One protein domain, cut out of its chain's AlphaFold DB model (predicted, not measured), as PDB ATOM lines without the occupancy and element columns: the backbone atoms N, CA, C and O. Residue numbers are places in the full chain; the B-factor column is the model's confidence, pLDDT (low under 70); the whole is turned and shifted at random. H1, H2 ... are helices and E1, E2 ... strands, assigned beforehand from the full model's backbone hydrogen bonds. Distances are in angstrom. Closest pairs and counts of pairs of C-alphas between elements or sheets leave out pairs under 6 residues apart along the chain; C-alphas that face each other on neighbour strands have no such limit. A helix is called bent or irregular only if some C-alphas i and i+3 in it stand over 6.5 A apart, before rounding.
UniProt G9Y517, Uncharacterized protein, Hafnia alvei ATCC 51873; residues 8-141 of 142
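AT A GLANCE: This is residues 8 to 141 of the 142 residues of an uncharacterized protein of Hafnia alvei ATCC 51873 (UniProt G9Y517). Four helices, H3 to H6, stand side by side as an up-and-down bundle; the helical hairpin H1 and H2 packs on it through H2 against H4, and at the other end of the long axis H7 and the small strand hairpin E1 and E2 lie beside H6. The printed part has 134 residues, with seven named helices and two named strands in the order H1 H2 H3 H4 H5 H6 E1 E2 H7; the sheet, E1 - E2, is antiparallel and the class is mostly helix. The whole is compact, with a radius of gyration of the C-alphas of 14.4 A and spans of 42 by 31 by 30 A.

HOW THE PARTS SIT: E1, residues 114 to 116, and E2, residues 124 to 126, form an antiparallel hairpin; N 115 and O 125 are 3.0 A apart, N 125 and O 115 2.8 A, both within hydrogen-bond range. The closest C-alphas of E1 and H6, residues 94 to 108, are those of Met 114 and Glu 102, 5.1 A apart. H7, residues 128 to 139, touches residues 98 to 101 of H6 alone, at a steep tilt of 46 degrees, the same way; the closest C-alphas, of Ile 101 and Thr 135, are 6.6 A apart. H5, residues 74 to 90, touches H6 at a shallow tilt of 23 degrees, opposite ways, closest at the C-alphas of Tyr 88 and Lys 97, 6.4 A. The hub is H4, residues 56 to 72, which touches H2, residues 24 to 37, H3, residues 40 to 51, H5 and H6. H2 and H4 run the same way at a shallow tilt of 7 degrees, with the C-alphas of Gly 35 and Ala 65 closest at 3.7 A. H1, residues 8 to 16, touches H2 in a hairpin, with the C-alphas of Ala 13 and Cys 30 closest at 4.5 A; their shallow tilt of 34 degrees is only just short of steep. H1 and H4 are apart, as are H4 and H7. Every O i to N i+4 pair is within hydrogen-bond range in H1, H2, H4, H6 and H7, against 6 of 8 in H3 and 11 of 13 in H5.

IN THESE COORDINATES: H1 begins at C-alpha 8, (115.029, 216.322, 184.432), and H7 ends at C-alpha 139, (138.262, 188.825, 176.546). H4 measures 24.8 A, H5 24.7 A, H6 20.7 A and H2 20.1 A. H3 and H5 are irregular: C-alphas 41 and 44 are 7.1 A apart, C-alphas 75 and 78 7.7 A. H5 also has a kink of 32 degrees near residue 81.

THE WHOLE: The C-alphas farthest apart, of Tyr 8 and Lys 130, are 44.3 A apart. The printed part has no cut and no long link. Mean pLDDT of the printed part is 93.2; residue 22 is under 70.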
ATOM      1  N   TYR A   8     115.848 215.836 185.539       89.81
ATOM      2  CA  TYR A   8     115.029 216.322 184.432       89.81
ATOM      3  C   TYR A   8     115.733 216.177 183.075       89.81
ATOM      4  O   TYR A   8     115.164 215.614 182.144       89.81
ATOM      5  N   ALA A   9     116.989 216.625 182.962       90.56
ATOM      6  CA  ALA A   9     117.745 216.516 181.714       90.56
ATOM      7  C   ALA A   9     118.017 215.053 181.335       90.56
ATOM      8  O   ALA A   9     117.965 214.708 180.157       90.56
ATOM      9  N   LEU A  10     118.269 214.192 182.325       92.56
ATOM     10  CA  LEU A  10     118.455 212.762 182.096       92.56
ATOM     11  C   LEU A  10     117.152 212.122 181.600       92.56
ATOM     12  O   LEU A  10     117.168 211.408 180.603       92.56
ATOM     13  N   SER A  11     116.025 212.438 182.239       92.12
ATOM     14  CA  SER A  11     114.699 211.937 181.849       92.12
ATOM     15  C   SER A  11     114.328 212.365 180.430       92.12
ATOM     16  O   SER A  11     113.840 211.554 179.645       92.12
ATOM     17  N   LEU A  12     114.621 213.618 180.072       92.88
ATOM     18  CA  LEU A  12     114.425 214.128 178.720       92.88
ATOM     19  C   LEU A  12     115.340 213.412 177.713       92.88
ATOM     20  O   LEU A  12     114.904 213.033 176.632       92.88
ATOM     21  N   ALA A  13     116.604 213.166 178.059       94.62
ATOM     22  CA  ALA A  13     117.493 212.406 177.184       94.62
ATOM     23  C   ALA A  13     116.972 210.977 176.943       94.62
ATOM     24  O   ALA A  13     116.963 210.516 175.802       94.62
ATOM     25  N   PHE A  14     116.460 210.307 177.982       93.81
ATOM     26  CA  PHE A  14     115.821 208.995 177.853       93.81
ATOM     27  C   PHE A  14     114.588 209.017 176.940       93.81
ATOM     28  O   PHE A  14     114.417 208.097 176.142       93.81
ATOM     29  N   SER A  15     113.750 210.058 177.000       91.81
ATOM     30  CA  SER A  15     112.546 210.123 176.161       91.81
ATOM     31  C   SER A  15     112.851 210.315 174.673       91.81
ATOM     32  O   SER A  15     112.036 209.943 173.835       91.81
ATOM     33  N   TYR A  16     114.010 210.886 174.331       92.69
ATOM     34  CA  TYR A  16     114.360 211.236 172.949       92.69
ATOM     35  C   TYR A  16     115.434 210.344 172.310       92.69
ATOM     36  O   TYR A  16     115.565 210.341 171.088       92.69
ATOM     37  N   VAL A  17     116.167 209.529 173.076       92.75
ATOM     38  CA  VAL A  17     117.234 208.659 172.530       92.75
ATOM     39  C   VAL A  17     116.713 207.528 171.621       92.75
ATOM     40  O   VAL A  17     117.459 206.987 170.794       92.75
ATOM     41  N   HIS A  18     115.422 207.201 171.728       88.44
ATOM     42  CA  HIS A  18     114.693 206.254 170.869       88.44
ATOM     43  C   HIS A  18     113.782 206.944 169.841       88.44
ATOM     44  O   HIS A  18     112.911 206.298 169.278       88.44
ATOM     45  N   ASN A  19     113.910 208.259 169.635       82.56
ATOM     46  CA  ASN A  19     113.031 208.958 168.706       82.56
ATOM     47  C   ASN A  19     113.365 208.578 167.254       82.56
ATOM     48  O   ASN A  19     114.368 209.041 166.718       82.56
ATOM     49  N   ASP A  20     112.502 207.779 166.631       70.44
ATOM     50  CA  ASP A  20     112.678 207.272 165.265       70.44
ATOM     51  C   ASP A  20     112.285 208.288 164.171       70.44
ATOM     52  O   ASP A  20     112.363 207.976 162.989       70.44
ATOM     53  N   ASN A  21     111.881 209.516 164.530       73.00
ATOM     54  CA  ASN A  21     111.469 210.558 163.574       73.00
ATOM     55  C   ASN A  21     112.658 211.250 162.858       73.00
ATOM     56  O   ASN A  21     112.678 212.475 162.752       73.00
ATOM     57  N   ASP A  22     113.663 210.494 162.408       62.97
ATOM     58  CA  ASP A  22     114.816 210.948 161.598       62.97
ATOM     59  C   ASP A  22     115.736 212.029 162.215       62.97
ATOM     60  O   ASP A  22     116.601 212.594 161.539       62.97
ATOM     61  N   TYR A  23     115.640 212.310 163.517       83.31
ATOM     62  CA  TYR A  23     116.529 213.266 164.190       83.31
ATOM     63  C   TYR A  23     117.738 212.590 164.846       83.31
ATOM     64  O   TYR A  23     117.931 212.688 166.061       83.31
ATOM     65  N   ASP A  24     118.595 211.949 164.050       89.75
ATOM     66  CA  ASP A  24     119.821 211.301 164.545       89.75
ATOM     67  C   ASP A  24     120.686 212.243 165.391       89.75
ATOM     68  O   ASP A  24     121.200 211.855 166.436       89.75
ATOM     69  N   TYR A  25     120.759 213.520 165.014       91.31
ATOM     70  CA  TYR A  25     121.453 214.534 165.808       91.31
ATOM     71  C   TYR A  25     120.915 214.643 167.247       91.31
ATOM     72  O   TYR A  25     121.690 214.727 168.196       91.31
ATOM     73  N   ILE A  26     119.590 214.603 167.436       92.62
ATOM     74  CA  ILE A  26     118.987 214.668 168.776       92.62
ATOM     75  C   ILE A  26     119.370 213.422 169.573       92.62
ATOM     76  O   ILE A  26     119.774 213.534 170.728       92.62
ATOM     77  N   ARG A  27     119.300 212.242 168.953       94.38
ATOM     78  CA  ARG A  27     119.652 210.969 169.596       94.38
ATOM     79  C   ARG A  27     121.124 210.935 170.014       94.38
ATOM     80  O   ARG A  27     121.439 210.479 171.112       94.38
ATOM     81  N   GLU A  28     122.004 211.464 169.167       94.75
ATOM     82  CA  GLU A  28     123.431 211.632 169.448       94.75
ATOM     83  C   GLU A  28     123.649 212.532 170.674       94.75
ATOM     84  O   GLU A  28     124.313 212.136 171.635       94.75
ATOM     85  N   VAL A  29     123.012 213.709 170.695       94.56
ATOM     86  CA  VAL A  29     123.064 214.644 171.830       94.56
ATOM     87  C   VAL A  29     122.526 213.997 173.107       94.56
ATOM     88  O   VAL A  29     123.139 214.136 174.167       94.56
ATOM     89  N   CYS A  30     121.426 213.245 173.027       95.88
ATOM     90  CA  CYS A  30     120.881 212.516 174.168       95.88
ATOM     91  C   CYS A  30     121.893 211.514 174.740       95.88
ATOM     92  O   CYS A  30     122.032 211.435 175.960       95.88
ATOM     93  N   LEU A  31     122.646 210.798 173.899       97.00
ATOM     94  CA  LEU A  31     123.694 209.885 174.362       97.00
ATOM     95  C   LEU A  31     124.835 210.624 175.068       97.00
ATOM     96  O   LEU A  31     125.289 210.165 176.117       97.00
ATOM     97  N   TYR A  32     125.256 211.791 174.570       94.94
ATOM     98  CA  TYR A  32     126.243 212.611 175.278       94.94
ATOM     99  C   TYR A  32     125.734 213.076 176.642       94.94
ATOM    100  O   TYR A  32     126.456 212.951 177.634       94.94
ATOM    101  N   VAL A  33     124.478 213.530 176.724       95.00
ATOM    102  CA  VAL A  33     123.844 213.900 177.997       95.00
ATOM    103  C   VAL A  33     123.829 212.702 178.949       95.00
ATOM    104  O   VAL A  33     124.316 212.821 180.073       95.00
ATOM    105  N   ILE A  34     123.365 211.532 178.503       95.69
ATOM    106  CA  ILE A  34     123.364 210.298 179.307       95.69
ATOM    107  C   ILE A  34     124.779 209.974 179.811       95.69
ATOM    108  O   ILE A  34     124.957 209.691 180.995       95.69
ATOM    109  N   GLY A  35     125.803 210.086 178.961       95.12
ATOM    110  CA  GLY A  35     127.198 209.887 179.358       95.12
ATOM    111  C   GLY A  35     127.670 210.858 180.445       95.12
ATOM    112  O   GLY A  35     128.325 210.449 181.407       95.12
ATOM    113  N   TRP A  36     127.320 212.141 180.319       92.94
ATOM    114  CA  TRP A  36     127.742 213.189 181.251       92.94
ATOM    115  C   TRP A  36     127.064 213.101 182.618       92.94
ATOM    116  O   TRP A  36     127.731 213.305 183.635       92.94
ATOM    117  N   ILE A  37     125.755 212.825 182.655       92.56
ATOM    118  CA  ILE A  37     124.952 212.955 183.882       92.56
ATOM    119  C   ILE A  37     124.298 211.659 184.377       92.56
ATOM    120  O   ILE A  37     123.864 211.652 185.526       92.56
ATOM    121  N   GLY A  38     124.278 210.574 183.592       91.94
ATOM    122  CA  GLY A  38     123.666 209.275 183.944       91.94
ATOM    123  C   GLY A  38     124.397 208.519 185.062       91.94
ATOM    124  O   GLY A  38     125.100 209.127 185.854       91.94
ATOM    125  N   ASP A  39     124.323 207.200 185.136       92.69
ATOM    126  CA  ASP A  39     125.216 206.369 185.967       92.69
ATOM    127  C   ASP A  39     125.238 204.933 185.418       92.69
ATOM    128  O   ASP A  39     124.824 204.707 184.279       92.69
ATOM    129  N   SER A  40     125.750 203.958 186.176       93.94
ATOM    130  CA  SER A  40     125.808 202.566 185.716       93.94
ATOM    131  C   SER A  40     124.428 201.974 185.399       93.94
ATOM    132  O   SER A  40     124.344 201.083 184.561       93.94
ATOM    133  N   SER A  41     123.330 202.514 185.945       94.00
ATOM    134  CA  SER A  41     121.970 202.089 185.566       94.00
ATOM    135  C   SER A  41     121.635 202.365 184.095       94.00
ATOM    136  O   SER A  41     120.717 201.762 183.548       94.00
ATOM    137  N   CYS A  42     122.394 203.241 183.425       95.69
ATOM    138  CA  CYS A  42     122.225 203.556 182.006       95.69
ATOM    139  C   CYS A  42     122.920 202.542 181.077       95.69
ATOM    140  O   CYS A  42     122.693 202.570 179.867       95.69
ATOM    141  N   LEU A  43     123.771 201.653 181.606       96.19
ATOM    142  CA  LEU A  43     124.554 200.709 180.802       96.19
ATOM    143  C   LEU A  43     123.705 199.774 179.920       96.19
ATOM    144  O   LEU A  43     124.104 199.575 178.771       96.19
ATOM    145  N   PRO A  44     122.538 199.252 180.356       95.69
ATOM    146  CA  PRO A  44     121.675 198.445 179.492       95.69
ATOM    147  C   PRO A  44     121.199 199.193 178.241       95.69
ATOM    148  O   PRO A  44     121.254 198.641 177.144       95.69
ATOM    149  N   LEU A  45     120.804 200.464 178.382       96.50
ATOM    150  CA  LEU A  45     120.409 201.301 177.244       96.50
ATOM    151  C   LEU A  45     121.582 201.527 176.291       96.50
ATOM    152  O   LEU A  45     121.433 201.471 175.075       96.50
ATOM    153  N   ILE A  46     122.769 201.782 176.834       96.81
ATOM    154  CA  ILE A  46     123.947 202.036 176.005       96.81
ATOM    155  C   ILE A  46     124.388 200.758 175.278       96.81
ATOM    156  O   ILE A  46     124.771 200.832 174.113       96.81
ATOM    157  N   LYS A  47     124.282 199.586 175.925       96.38
ATOM    158  CA  LYS A  47     124.490 198.283 175.274       96.38
ATOM    159  C   LYS A  47     123.538 198.116 174.091       96.38
ATOM    160  O   LYS A  47     123.996 197.797 172.999       96.38
ATOM    161  N   ASP A  48     122.248 198.383 174.294       95.62
ATOM    162  CA  ASP A  48     121.240 198.331 173.230       95.62
ATOM    163  C   ASP A  48     121.639 199.212 172.036       95.62
ATOM    164  O   ASP A  48     121.686 198.732 170.905       95.62
ATOM    165  N   LYS A  49     122.055 200.460 172.286       95.38
ATOM    166  CA  LYS A  49     122.517 201.373 171.226       95.38
ATOM    167  C   LYS A  49     123.834 200.976 170.567       95.38
ATOM    168  O   LYS A  49     124.075 201.377 169.437       95.38
ATOM    169  N   LEU A  50     124.688 200.191 171.215       94.50
ATOM    170  CA  LEU A  50     125.889 199.644 170.578       94.50
ATOM    171  C   LEU A  50     125.571 198.433 169.687       94.50
ATOM    172  O   LEU A  50     126.174 198.275 168.622       94.50
ATOM    173  N   THR A  51     124.627 197.587 170.103       94.00
ATOM    174  CA  THR A  51     124.295 196.337 169.408       94.00
ATOM    175  C   THR A  51     123.287 196.543 168.279       94.00
ATOM    176  O   THR A  51     123.555 196.137 167.152       94.00
ATOM    177  N   ASN A  52     122.154 197.184 168.569       91.88
ATOM    178  CA  ASN A  52     120.957 197.154 167.720       91.88
ATOM    179  C   ASN A  52     120.796 198.382 166.817       91.88
ATOM    180  O   ASN A  52     119.854 198.466 166.033       91.88
ATOM    181  N   GLU A  53     121.691 199.355 166.935       91.81
ATOM    182  CA  GLU A  53     121.636 200.576 166.146       91.81
ATOM    183  C   GLU A  53     122.186 200.380 164.729       91.81
ATOM    184  O   GLU A  53     123.217 199.738 164.545       91.81
ATOM    185  N   ASN A  54     121.559 200.995 163.728       88.69
ATOM    186  CA  ASN A  54     122.067 200.983 162.355       88.69
ATOM    187  C   ASN A  54     122.956 202.199 162.066       88.69
ATOM    188  O   ASN A  54     123.895 202.114 161.273       88.69
ATOM    189  N   ASN A  55     122.688 203.334 162.715       90.62
ATOM    190  CA  ASN A  55     123.472 204.543 162.520       90.62
ATOM    191  C   ASN A  55     124.828 204.469 163.250       90.62
ATOM    192  O   ASN A  55     124.917 204.479 164.482       90.62
ATOM    193  N   LEU A  56     125.912 204.483 162.467       89.25
ATOM    194  CA  LEU A  56     127.293 204.450 162.953       89.25
ATOM    195  C   LEU A  56     127.602 205.562 163.972       89.25
ATOM    196  O   LEU A  56     128.271 205.307 164.974       89.25
ATOM    197  N   LYS A  57     127.111 206.786 163.747       90.19
ATOM    198  CA  LYS A  57     127.344 207.925 164.650       90.19
ATOM    199  C   LYS A  57     126.709 207.689 166.013       90.19
ATOM    200  O   LYS A  57     127.335 207.955 167.034       90.19
ATOM    201  N   ILE A  58     125.509 207.114 166.036       94.19
ATOM    202  CA  ILE A  58     124.805 206.782 167.277       94.19
ATOM    203  C   ILE A  58     125.542 205.673 168.040       94.19
ATOM    204  O   ILE A  58     125.734 205.805 169.249       94.19
ATOM    205  N   LYS A  59     126.063 204.643 167.354       94.12
ATOM    206  CA  LYS A  59     126.940 203.639 167.990       94.12
ATOM    207  C   LYS A  59     128.191 204.274 168.606       94.12
ATOM    208  O   LYS A  59     128.552 203.967 169.743       94.12
ATOM    209  N   ILE A  60     128.854 205.181 167.885       91.88
ATOM    210  CA  ILE A  60     130.050 205.882 168.378       91.88
ATOM    211  C   ILE A  60     129.710 206.744 169.603       91.88
ATOM    212  O   ILE A  60     130.429 206.694 170.606       91.88
ATOM    213  N   ALA A  61     128.603 207.487 169.561       94.81
ATOM    214  CA  ALA A  61     128.127 208.286 170.687       94.81
ATOM    215  C   ALA A  61     127.785 207.412 171.904       94.81
ATOM    216  O   ALA A  61     128.138 207.767 173.030       94.81
ATOM    217  N   ALA A  62     127.193 206.233 171.693       96.81
ATOM    218  CA  ALA A  62     126.922 205.263 172.751       96.81
ATOM    219  C   ALA A  62     128.223 204.756 173.401       96.81
ATOM    220  O   ALA A  62     128.348 204.761 174.627       96.81
ATOM    221  N   GLY A  63     129.241 204.417 172.605       95.69
ATOM    222  CA  GLY A  63     130.566 204.049 173.120       95.69
ATOM    223  C   GLY A  63     131.221 205.172 173.935       95.69
ATOM    224  O   GLY A  63     131.778 204.929 175.008       95.69
ATOM    225  N   SER A  64     131.090 206.420 173.479       94.75
ATOM    226  CA  SER A  64     131.543 207.602 174.221       94.75
ATOM    227  C   SER A  64     130.788 207.772 175.544       94.75
ATOM    228  O   SER A  64     131.415 208.011 176.577       94.75
ATOM    229  N   ALA A  65     129.465 207.588 175.554       96.62
ATOM    230  CA  ALA A  65     128.655 207.642 176.769       96.62
ATOM    231  C   ALA A  65     129.080 206.572 177.789       96.62
ATOM    232  O   ALA A  65     129.241 206.873 178.974       96.62
ATOM    233  N   MET A  66     129.351 205.349 177.321       97.12
ATOM    234  CA  MET A  66     129.863 204.256 178.152       97.12
ATOM    235  C   MET A  66     131.205 204.616 178.802       97.12
ATOM    236  O   MET A  66     131.383 204.429 180.008       97.12
ATOM    237  N   ARG A  67     132.130 205.193 178.023       95.62
ATOM    238  CA  ARG A  67     133.438 205.662 178.508       95.62
ATOM    239  C   ARG A  67     133.290 206.708 179.618       95.62
ATOM    240  O   ARG A  67     133.960 206.616 180.644       95.62
ATOM    241  N   GLN A  68     132.383 207.669 179.434       94.94
ATOM    242  CA  GLN A  68     132.129 208.731 180.413       94.94
ATOM    243  C   GLN A  68     131.519 208.198 181.716       94.94
ATOM    244  O   GLN A  68     131.922 208.618 182.805       94.94
ATOM    245  N   ILE A  69     130.592 207.239 181.629       94.56
ATOM    246  CA  ILE A  69     130.042 206.563 182.812       94.56
ATOM    247  C   ILE A  69     131.150 205.839 183.575       94.56
ATOM    248  O   ILE A  69     131.272 206.043 184.783       94.56
ATOM    249  N   PHE A  70     131.997 205.069 182.884       95.56
ATOM    250  CA  PHE A  70     133.129 204.387 183.512       95.56
ATOM    251  C   PHE A  70     134.072 205.360 184.231       95.56
ATOM    252  O   PHE A  70     134.383 205.152 185.400       95.56
ATOM    253  N   TRP A  71     134.499 206.451 183.586       93.50
ATOM    254  CA  TRP A  71     135.423 207.402 184.216       93.50
ATOM    255  C   TRP A  71     134.857 208.071 185.467       93.50
ATOM    256  O   TRP A  71     135.606 208.399 186.388       93.50
ATOM    257  N   ARG A  72     133.540 208.261 185.528       90.19
ATOM    258  CA  ARG A  72     132.871 208.827 186.701       90.19
ATOM    259  C   ARG A  72     132.558 207.787 187.771       90.19
ATOM    260  O   ARG A  72     132.416 208.140 188.940       90.19
ATOM    261  N   SER A  73     132.414 206.522 187.397       90.00
ATOM    262  CA  SER A  73     132.127 205.423 188.319       90.00
ATOM    263  C   SER A  73     132.963 204.186 187.983       90.00
ATOM    264  O   SER A  73     132.407 203.180 187.552       90.00
ATOM    265  N   PRO A  74     134.289 204.204 188.237       92.06
ATOM    266  CA  PRO A  74     135.179 203.103 187.850       92.06
ATOM    267  C   PRO A  74     134.808 201.745 188.459       92.06
ATOM    268  O   PRO A  74     135.211 200.711 187.941       92.06
ATOM    269  N   ASN A  75     133.998 201.724 189.521       94.25
ATOM    270  CA  ASN A  75     133.489 200.496 190.136       94.25
ATOM    271  C   ASN A  75     132.657 199.628 189.170       94.25
ATOM    272  O   ASN A  75     132.539 198.430 189.407       94.25
ATOM    273  N   CYS A  76     132.111 200.188 188.080       94.88
ATOM    274  CA  CYS A  76     131.402 199.412 187.056       94.88
ATOM    275  C   CYS A  76     132.324 198.813 185.976       94.88
ATOM    276  O   CYS A  76     131.829 198.270 184.993       94.88
ATOM    277  N   GLN A  77     133.656 198.879 186.126       96.56
ATOM    278  CA  GLN A  77     134.615 198.415 185.113       96.56
ATOM    279  C   GLN A  77     134.327 196.997 184.605       96.56
ATOM    280  O   GLN A  77     134.299 196.774 183.398       96.56
ATOM    281  N   TYR A  78     134.120 196.043 185.518       96.44
ATOM    282  CA  TYR A  78     133.878 194.644 185.158       96.44
ATOM    283  C   TYR A  78     132.574 194.485 184.370       96.44
ATOM    284  O   TYR A  78     132.570 193.868 183.310       96.44
ATOM    285  N   GLU A  79     131.496 195.123 184.832       96.44
ATOM    286  CA  GLU A  79     130.202 195.137 184.144       96.44
ATOM    287  C   GLU A  79     130.326 195.719 182.728       96.44
ATOM    288  O   GLU A  79     129.888 195.099 181.761       96.44
ATOM    289  N   VAL A  80     131.002 196.865 182.580       97.62
ATOM    290  CA  VAL A  80     131.259 197.493 181.276       97.62
ATOM    291  C   VAL A  80     132.052 196.560 180.356       97.62
ATOM    292  O   VAL A  80     131.710 196.430 179.183       97.62
ATOM    293  N   LEU A  81     133.084 195.880 180.863       98.12
ATOM    294  CA  LEU A  81     133.879 194.941 180.067       98.12
ATOM    295  C   LEU A  81     133.070 193.715 179.626       98.12
ATOM    296  O   LEU A  81     133.201 193.310 178.473       98.12
ATOM    297  N   CYS A  82     132.211 193.158 180.485       97.44
ATOM    298  CA  CYS A  82     131.306 192.070 180.105       97.44
ATOM    299  C   CYS A  82     130.327 192.508 179.006       97.44
ATOM    300  O   CYS A  82     130.147 191.800 178.020       97.44
ATOM    301  N   LEU A  83     129.746 193.705 179.121       97.44
ATOM    302  CA  LEU A  83     128.850 194.238 178.094       97.44
ATOM    303  C   LEU A  83     129.579 194.454 176.762       97.44
ATOM    304  O   LEU A  83     129.070 194.063 175.714       97.44
ATOM    305  N   LEU A  84     130.781 195.034 176.794       97.69
ATOM    306  CA  LEU A  84     131.593 195.240 175.596       97.69
ATOM    307  C   LEU A  84     132.055 193.926 174.966       97.69
ATOM    308  O   LEU A  84     132.151 193.862 173.743       97.69
ATOM    309  N   LYS A  85     132.306 192.883 175.767       97.94
ATOM    310  CA  LYS A  85     132.599 191.530 175.278       97.94
ATOM    311  C   LYS A  85     131.450 191.006 174.420       97.94
ATOM    312  O   LYS A  85     131.692 190.567 173.298       97.94
ATOM    313  N   ASP A  86     130.218 191.109 174.916       96.75
ATOM    314  CA  ASP A  86     129.026 190.683 174.176       96.75
ATOM    315  C   ASP A  86     128.884 191.455 172.857       96.75
ATOM    316  O   ASP A  86     128.740 190.854 171.791       96.75
ATOM    317  N   VAL A  87     128.987 192.791 172.919       96.62
ATOM    318  CA  VAL A  87     128.885 193.658 171.733       96.62
ATOM    319  C   VAL A  87     129.967 193.292 170.715       96.62
ATOM    320  O   VAL A  87     129.663 193.096 169.541       96.62
ATOM    321  N   TYR A  88     131.216 193.144 171.156       97.19
ATOM    322  CA  TYR A  88     132.363 192.845 170.301       97.19
ATOM    323  C   TYR A  88     132.207 191.535 169.519       97.19
ATOM    324  O   TYR A  88     132.539 191.495 168.332       97.19
ATOM    325  N   TYR A  89     131.688 190.479 170.153       96.12
ATOM    326  CA  TYR A  89     131.456 189.203 169.470       96.12
ATOM    327  C   TYR A  89     130.231 189.220 168.552       96.12
ATOM    328  O   TYR A  89     130.203 188.460 167.586       96.12
ATOM    329  N   SER A  90     129.245 190.081 168.822       94.06
ATOM    330  CA  SER A  90     128.071 190.255 167.952       94.06
ATOM    331  C   SER A  90     128.321 191.160 166.740       94.06
ATOM    332  O   SER A  90     127.600 191.080 165.748       94.06
ATOM    333  N   GLU A  91     129.331 192.028 166.810       93.50
ATOM    334  CA  GLU A  91     129.602 193.020 165.777       93.50
ATOM    335  C   GLU A  91     130.308 192.397 164.563       93.50
ATOM    336  O   GLU A  91     131.208 191.564 164.690       93.50
ATOM    337  N   ASN A  92     129.937 192.853 163.368       88.62
ATOM    338  CA  ASN A  92     130.529 192.433 162.098       88.62
ATOM    339  C   ASN A  92     131.149 193.604 161.328       88.62
ATOM    340  O   ASN A  92     132.070 193.389 160.542       88.62
ATOM    341  N   ALA A  93     130.696 194.837 161.573       89.50
ATOM    342  CA  ALA A  93     131.258 196.031 160.971       89.50
ATOM    343  C   ALA A  93     132.671 196.284 161.506       89.50
ATOM    344  O   ALA A  93     132.889 196.526 162.698       89.50
ATOM    345  N   GLU A  94     133.641 196.260 160.595       88.31
ATOM    346  CA  GLU A  94     135.052 196.440 160.915       88.31
ATOM    347  C   GLU A  94     135.317 197.781 161.622       88.31
ATOM    348  O   GLU A  94     135.939 197.803 162.683       88.31
ATOM    349  N   SER A  95     134.751 198.882 161.116       86.38
ATOM    350  CA  SER A  95     134.900 200.218 161.712       86.38
ATOM    351  C   SER A  95     134.405 200.292 163.163       86.38
ATOM    352  O   SER A  95     135.042 200.937 164.000       86.38
ATOM    353  N   ILE A  96     133.315 199.593 163.502       90.88
ATOM    354  CA  ILE A  96     132.833 199.515 164.886       90.88
ATOM    355  C   ILE A  96     133.731 198.614 165.726       90.88
ATOM    356  O   ILE A  96     134.060 198.994 166.850       90.88
ATOM    357  N   LYS A  97     134.206 197.474 165.205       92.62
ATOM    358  CA  LYS A  97     135.175 196.637 165.934       92.62
ATOM    359  C   LYS A  97     136.409 197.422 166.347       92.62
ATOM    360  O   LYS A  97     136.866 197.267 167.476       92.62
ATOM    361  N   TRP A  98     136.921 198.297 165.485       93.19
ATOM    362  CA  TRP A  98     138.075 199.137 165.812       93.19
ATOM    363  C   TRP A  98     137.781 200.026 167.021       93.19
ATOM    364  O   TRP A  98     138.580 200.090 167.959       93.19
ATOM    365  N   ARG A  99     136.605 200.665 167.023       93.25
ATOM    366  CA  ARG A  99     136.148 201.525 168.119       93.25
ATOM    367  C   ARG A  99     135.913 200.737 169.403       93.25
ATOM    368  O   ARG A  99     136.288 201.207 170.471       93.25
ATOM    369  N   LEU A 100     135.358 199.531 169.310       96.31
ATOM    370  CA  LEU A 100     135.182 198.642 170.455       96.31
ATOM    371  C   LEU A 100     136.528 198.210 171.039       96.31
ATOM    372  O   LEU A 100     136.677 198.226 172.253       96.31
ATOM    373  N   ILE A 101     137.524 197.875 170.214       97.44
ATOM    374  CA  ILE A 101     138.862 197.499 170.697       97.44
ATOM    375  C   ILE A 101     139.537 198.670 171.415       97.44
ATOM    376  O   ILE A 101     140.132 198.478 172.479       97.44
ATOM    377  N   GLU A 102     139.456 199.880 170.857       96.12
ATOM    378  CA  GLU A 102     139.962 201.079 171.528       96.12
ATOM    379  C   GLU A 102     139.227 201.300 172.858       96.12
ATOM    380  O   GLU A 102     139.876 201.461 173.891       96.12
ATOM    381  N   LEU A 103     137.897 201.197 172.871       96.62
ATOM    382  CA  LEU A 103     137.114 201.382 174.085       96.62
ATOM    383  C   LEU A 103     137.467 200.327 175.138       96.62
ATOM    384  O   LEU A 103     137.768 200.684 176.271       96.62
ATOM    385  N   ILE A 104     137.526 199.043 174.777       98.06
ATOM    386  CA  ILE A 104     137.943 197.953 175.671       98.06
ATOM    387  C   ILE A 104     139.362 198.205 176.195       98.06
ATOM    388  O   ILE A 104     139.616 197.993 177.381       98.06
ATOM    389  N   SER A 105     140.283 198.695 175.358       97.25
ATOM    390  CA  SER A 105     141.640 199.076 175.784       97.25
ATOM    391  C   SER A 105     141.598 200.164 176.855       97.25
ATOM    392  O   SER A 105     142.239 200.033 177.898       97.25
ATOM    393  N   THR A 106     140.789 201.200 176.629       95.38
ATOM    394  CA  THR A 106     140.598 202.325 177.547       95.38
ATOM    395  C   THR A 106     139.957 201.887 178.866       95.38
ATOM    396  O   THR A 106     140.471 202.226 179.930       95.38
ATOM    397  N   ILE A 107     138.881 201.096 178.825       97.25
ATOM    398  CA  ILE A 107     138.192 200.614 180.031       97.25
ATOM    399  C   ILE A 107     139.080 199.648 180.820       97.25
ATOM    400  O   ILE A 107     139.145 199.734 182.041       97.25
ATOM    401  N   SER A 108     139.783 198.729 180.155       96.88
ATOM    402  CA  SER A 108     140.631 197.725 180.820       96.88
ATOM    403  C   SER A 108     142.004 198.244 181.255       96.88
ATOM    404  O   SER A 108     142.697 197.577 182.028       96.88
ATOM    405  N   GLY A 109     142.442 199.387 180.720       95.62
ATOM    406  CA  GLY A 109     143.814 199.877 180.852       95.62
ATOM    407  C   GLY A 109     144.855 198.997 180.143       95.62
ATOM    408  O   GLY A 109     146.048 199.097 180.438       95.62
ATOM    409  N   LYS A 110     144.441 198.099 179.238       96.38
ATOM    410  CA  LYS A 110     145.341 197.225 178.471       96.38
ATOM    411  C   LYS A 110     145.637 197.831 177.108       96.38
ATOM    412  O   LYS A 110     144.757 198.337 176.428       96.38
ATOM    413  N   ASN A 111     146.882 197.707 176.656       95.44
ATOM    414  CA  ASN A 111     147.241 198.076 175.291       95.44
ATOM    415  C   ASN A 111     146.871 196.944 174.317       95.44
ATOM    416  O   ASN A 111     147.668 196.023 174.101       95.44
ATOM    417  N   LEU A 112     145.680 197.024 173.720       97.25
ATOM    418  CA  LEU A 112     145.227 196.046 172.727       97.25
ATOM    419  C   LEU A 112     145.607 196.425 171.294       97.25
ATOM    420  O   LEU A 112     145.408 195.614 170.410       97.25
ATOM    421  N   GLY A 113     146.251 197.570 171.049       94.31
ATOM    422  CA  GLY A 113     146.854 197.899 169.749       94.31
ATOM    423  C   GLY A 113     146.103 198.921 168.894       94.31
ATOM    424  O   GLY A 113     146.704 199.420 167.946       94.31
ATOM    425  N   MET A 114     144.871 199.288 169.262       94.31
ATOM    426  CA  MET A 114     144.159 200.438 168.687       94.31
ATOM    427  C   MET A 114     144.265 201.650 169.615       94.31
ATOM    428  O   MET A 114     144.224 201.502 170.837       94.31
ATOM    429  N   LYS A 115     144.397 202.847 169.042       91.56
ATOM    430  CA  LYS A 115     144.382 204.125 169.769       91.56
ATOM    431  C   LYS A 115     143.799 205.235 168.899       91.56
ATOM    432  O   LYS A 115     143.898 205.171 167.677       91.56
ATOM    433  N   GLU A 116     143.246 206.261 169.530       89.19
ATOM    434  CA  GLU A 116     142.843 207.497 168.851       89.19
ATOM    435  C   GLU A 116     144.085 208.251 168.334       89.19
ATOM    436  O   GLU A 116     145.156 208.253 168.961       89.19
ATOM    437  N   SER A 117     143.968 208.867 167.158       91.62
ATOM    438  CA  SER A 117     144.997 209.750 166.619       91.62
ATOM    439  C   SER A 117     145.098 211.009 167.478       91.62
ATOM    440  O   SER A 117     144.104 211.573 167.926       91.62
ATOM    441  N   LYS A 118     146.328 211.490 167.688       89.25
ATOM    442  CA  LYS A 118     146.571 212.726 168.449       89.25
ATOM    443  C   LYS A 118     146.048 213.976 167.739       89.25
ATOM    444  O   LYS A 118     145.816 214.980 168.399       89.25
ATOM    445  N   ASN A 119     145.930 213.915 166.414       90.44
ATOM    446  CA  ASN A 119     145.520 215.050 165.591       90.44
ATOM    447  C   ASN A 119     144.003 215.075 165.379       90.44
ATOM    448  O   ASN A 119     143.441 216.149 165.204       90.44
ATOM    449  N   ASP A 120     143.369 213.901 165.385       85.62
ATOM    450  CA  ASP A 120     141.938 213.735 165.145       85.62
ATOM    451  C   ASP A 120     141.410 212.520 165.936       85.62
ATOM    452  O   ASP A 120     141.672 211.379 165.549       85.62
ATOM    453  N   PRO A 121     140.689 212.736 167.050       78.69
ATOM    454  CA  PRO A 121     140.152 211.654 167.875       78.69
ATOM    455  C   PRO A 121     139.126 210.749 167.174       78.69
ATOM    456  O   PRO A 121     138.854 209.652 167.673       78.69
ATOM    457  N   GLU A 122     138.559 211.174 166.038       80.25
ATOM    458  CA  GLU A 122     137.665 210.336 165.230       80.25
ATOM    459  C   GLU A 122     138.442 209.275 164.439       80.25
ATOM    460  O   GLU A 122     137.907 208.211 164.116       80.25
ATOM    461  N   ILE A 123     139.731 209.516 164.184       86.88
ATOM    462  CA  ILE A 123     140.601 208.596 163.457       86.88
ATOM    463  C   ILE A 123     141.269 207.632 164.437       86.88
ATOM    464  O   ILE A 123     142.036 208.025 165.320       86.88
ATOM    465  N   LEU A 124     141.044 206.335 164.233       90.81
ATOM    466  CA  LEU A 124     141.742 205.273 164.951       90.81
ATOM    467  C   LEU A 124     142.977 204.817 164.176       90.81
ATOM    468  O   LEU A 124     142.939 204.635 162.962       90.81
ATOM    469  N   ILE A 125     144.073 204.600 164.899       93.19
ATOM    470  CA  ILE A 125     145.341 204.116 164.352       93.19
ATOM    471  C   ILE A 125     145.767 202.832 165.067       93.19
ATOM    472  O   ILE A 125     145.676 202.720 166.293       93.19
ATOM    473  N   GLY A 126     146.264 201.866 164.300       93.25
ATOM    474  CA  GLY A 126     146.695 200.570 164.814       93.25
ATOM    475  C   GLY A 126     146.766 199.504 163.726       93.25
ATOM    476  O   GLY A 126     146.305 199.710 162.609       93.25
ATOM    477  N   ASP A 127     147.373 198.372 164.069       94.88
ATOM    478  CA  ASP A 127     147.348 197.151 163.260       94.88
ATOM    479  C   ASP A 127     146.148 196.321 163.724       94.88
ATOM    480  O   ASP A 127     146.162 195.788 164.840       94.88
ATOM    481  N   ILE A 128     145.097 196.285 162.902       92.56
ATOM    482  CA  ILE A 128     143.819 195.694 163.297       92.56
ATOM    483  C   ILE A 128     143.930 194.194 163.566       92.56
ATOM    484  O   ILE A 128     143.406 193.722 164.574       92.56
ATOM    485  N   ASP A 129     144.658 193.446 162.740       94.62
ATOM    486  CA  ASP A 129     144.778 191.994 162.888       94.62
ATOM    487  C   ASP A 129     145.448 191.643 164.218       94.62
ATOM    488  O   ASP A 129     144.952 190.824 165.002       94.62
ATOM    489  N   LYS A 130     146.544 192.341 164.542       96.56
ATOM    490  CA  LYS A 130     147.192 192.198 165.852       96.56
ATOM    491  C   LYS A 130     146.269 192.627 166.986       96.56
ATOM    492  O   LYS A 130     146.321 192.026 168.065       96.56
ATOM    493  N   ALA A 131     145.459 193.660 166.770       97.19
ATOM    494  CA  ALA A 131     144.574 194.174 167.796       97.19
ATOM    495  C   ALA A 131     143.410 193.226 168.110       97.19
ATOM    496  O   ALA A 131     143.106 192.999 169.283       97.19
ATOM    497  N   ILE A 132     142.838 192.584 167.093       96.88
ATOM    498  CA  ILE A 132     141.828 191.529 167.235       96.88
ATOM    499  C   ILE A 132     142.397 190.350 168.030       96.88
ATOM    500  O   ILE A 132     141.773 189.902 168.992       96.88
ATOM    501  N   ILE A 133     143.606 189.878 167.699       97.62
ATOM    502  CA  ILE A 133     144.247 188.758 168.412       97.62
ATOM    503  C   ILE A 133     144.429 189.085 169.901       97.62
ATOM    504  O   ILE A 133     144.077 188.282 170.769       97.62
ATOM    505  N   LYS A 134     144.960 190.276 170.211       98.31
ATOM    506  CA  LYS A 134     145.150 190.729 171.599       98.31
ATOM    507  C   LYS A 134     143.824 190.858 172.342       98.31
ATOM    508  O   LYS A 134     143.737 190.427 173.491       98.31
ATOM    509  N   THR A 135     142.810 191.417 171.685       98.38
ATOM    510  CA  THR A 135     141.477 191.616 172.265       98.38
ATOM    511  C   THR A 135     140.809 190.281 172.561       98.38
ATOM    512  O   THR A 135     140.394 190.063 173.693       98.38
ATOM    513  N   ASN A 136     140.810 189.337 171.615       98.06
ATOM    514  CA  ASN A 136     140.273 187.989 171.820       98.06
ATOM    515  C   ASN A 136     140.953 187.274 172.994       98.06
ATOM    516  O   ASN A 136     140.277 186.687 173.837       98.06
ATOM    517  N   LYS A 137     142.287 187.357 173.086       98.25
ATOM    518  CA  LYS A 137     143.038 186.762 174.199       98.25
ATOM    519  C   LYS A 137     142.664 187.389 175.543       98.25
ATOM    520  O   LYS A 137     142.567 186.670 176.529       98.25
ATOM    521  N   PHE A 138     142.474 188.705 175.588       98.31
ATOM    522  CA  PHE A 138     142.066 189.406 176.801       98.31
ATOM    523  C   PHE A 138     140.632 189.047 177.207       98.31
ATOM    524  O   PHE A 138     140.416 188.631 178.340       98.31
ATOM    525  N   LEU A 139     139.673 189.121 176.282       97.75
ATOM    526  CA  LEU A 139     138.262 188.825 176.546       97.75
ATOM    527  C   LEU A 139     138.011 187.364 176.950       97.75
ATOM    528  O   LEU A 139     137.019 187.083 177.616       97.75
ATOM    529  N   ALA A 140     138.906 186.438 176.596       97.19
ATOM    530  CA  ALA A 140     138.867 185.055 177.072       97.19
ATOM    531  C   ALA A 140     139.201 184.899 178.572       97.19
ATOM    532  O   ALA A 140     138.962 183.835 179.134       97.19
ATOM    533  N   THR A 141     139.768 185.928 179.215       95.62
ATOM    534  CA  THR A 141     140.132 185.923 180.649       95.62
ATOM    535  C   THR A 141     139.094 186.573 181.564       95.62
ATOM    536  O   THR A 141     139.268 186.542 182.781       95.62
TER     537      THR A 141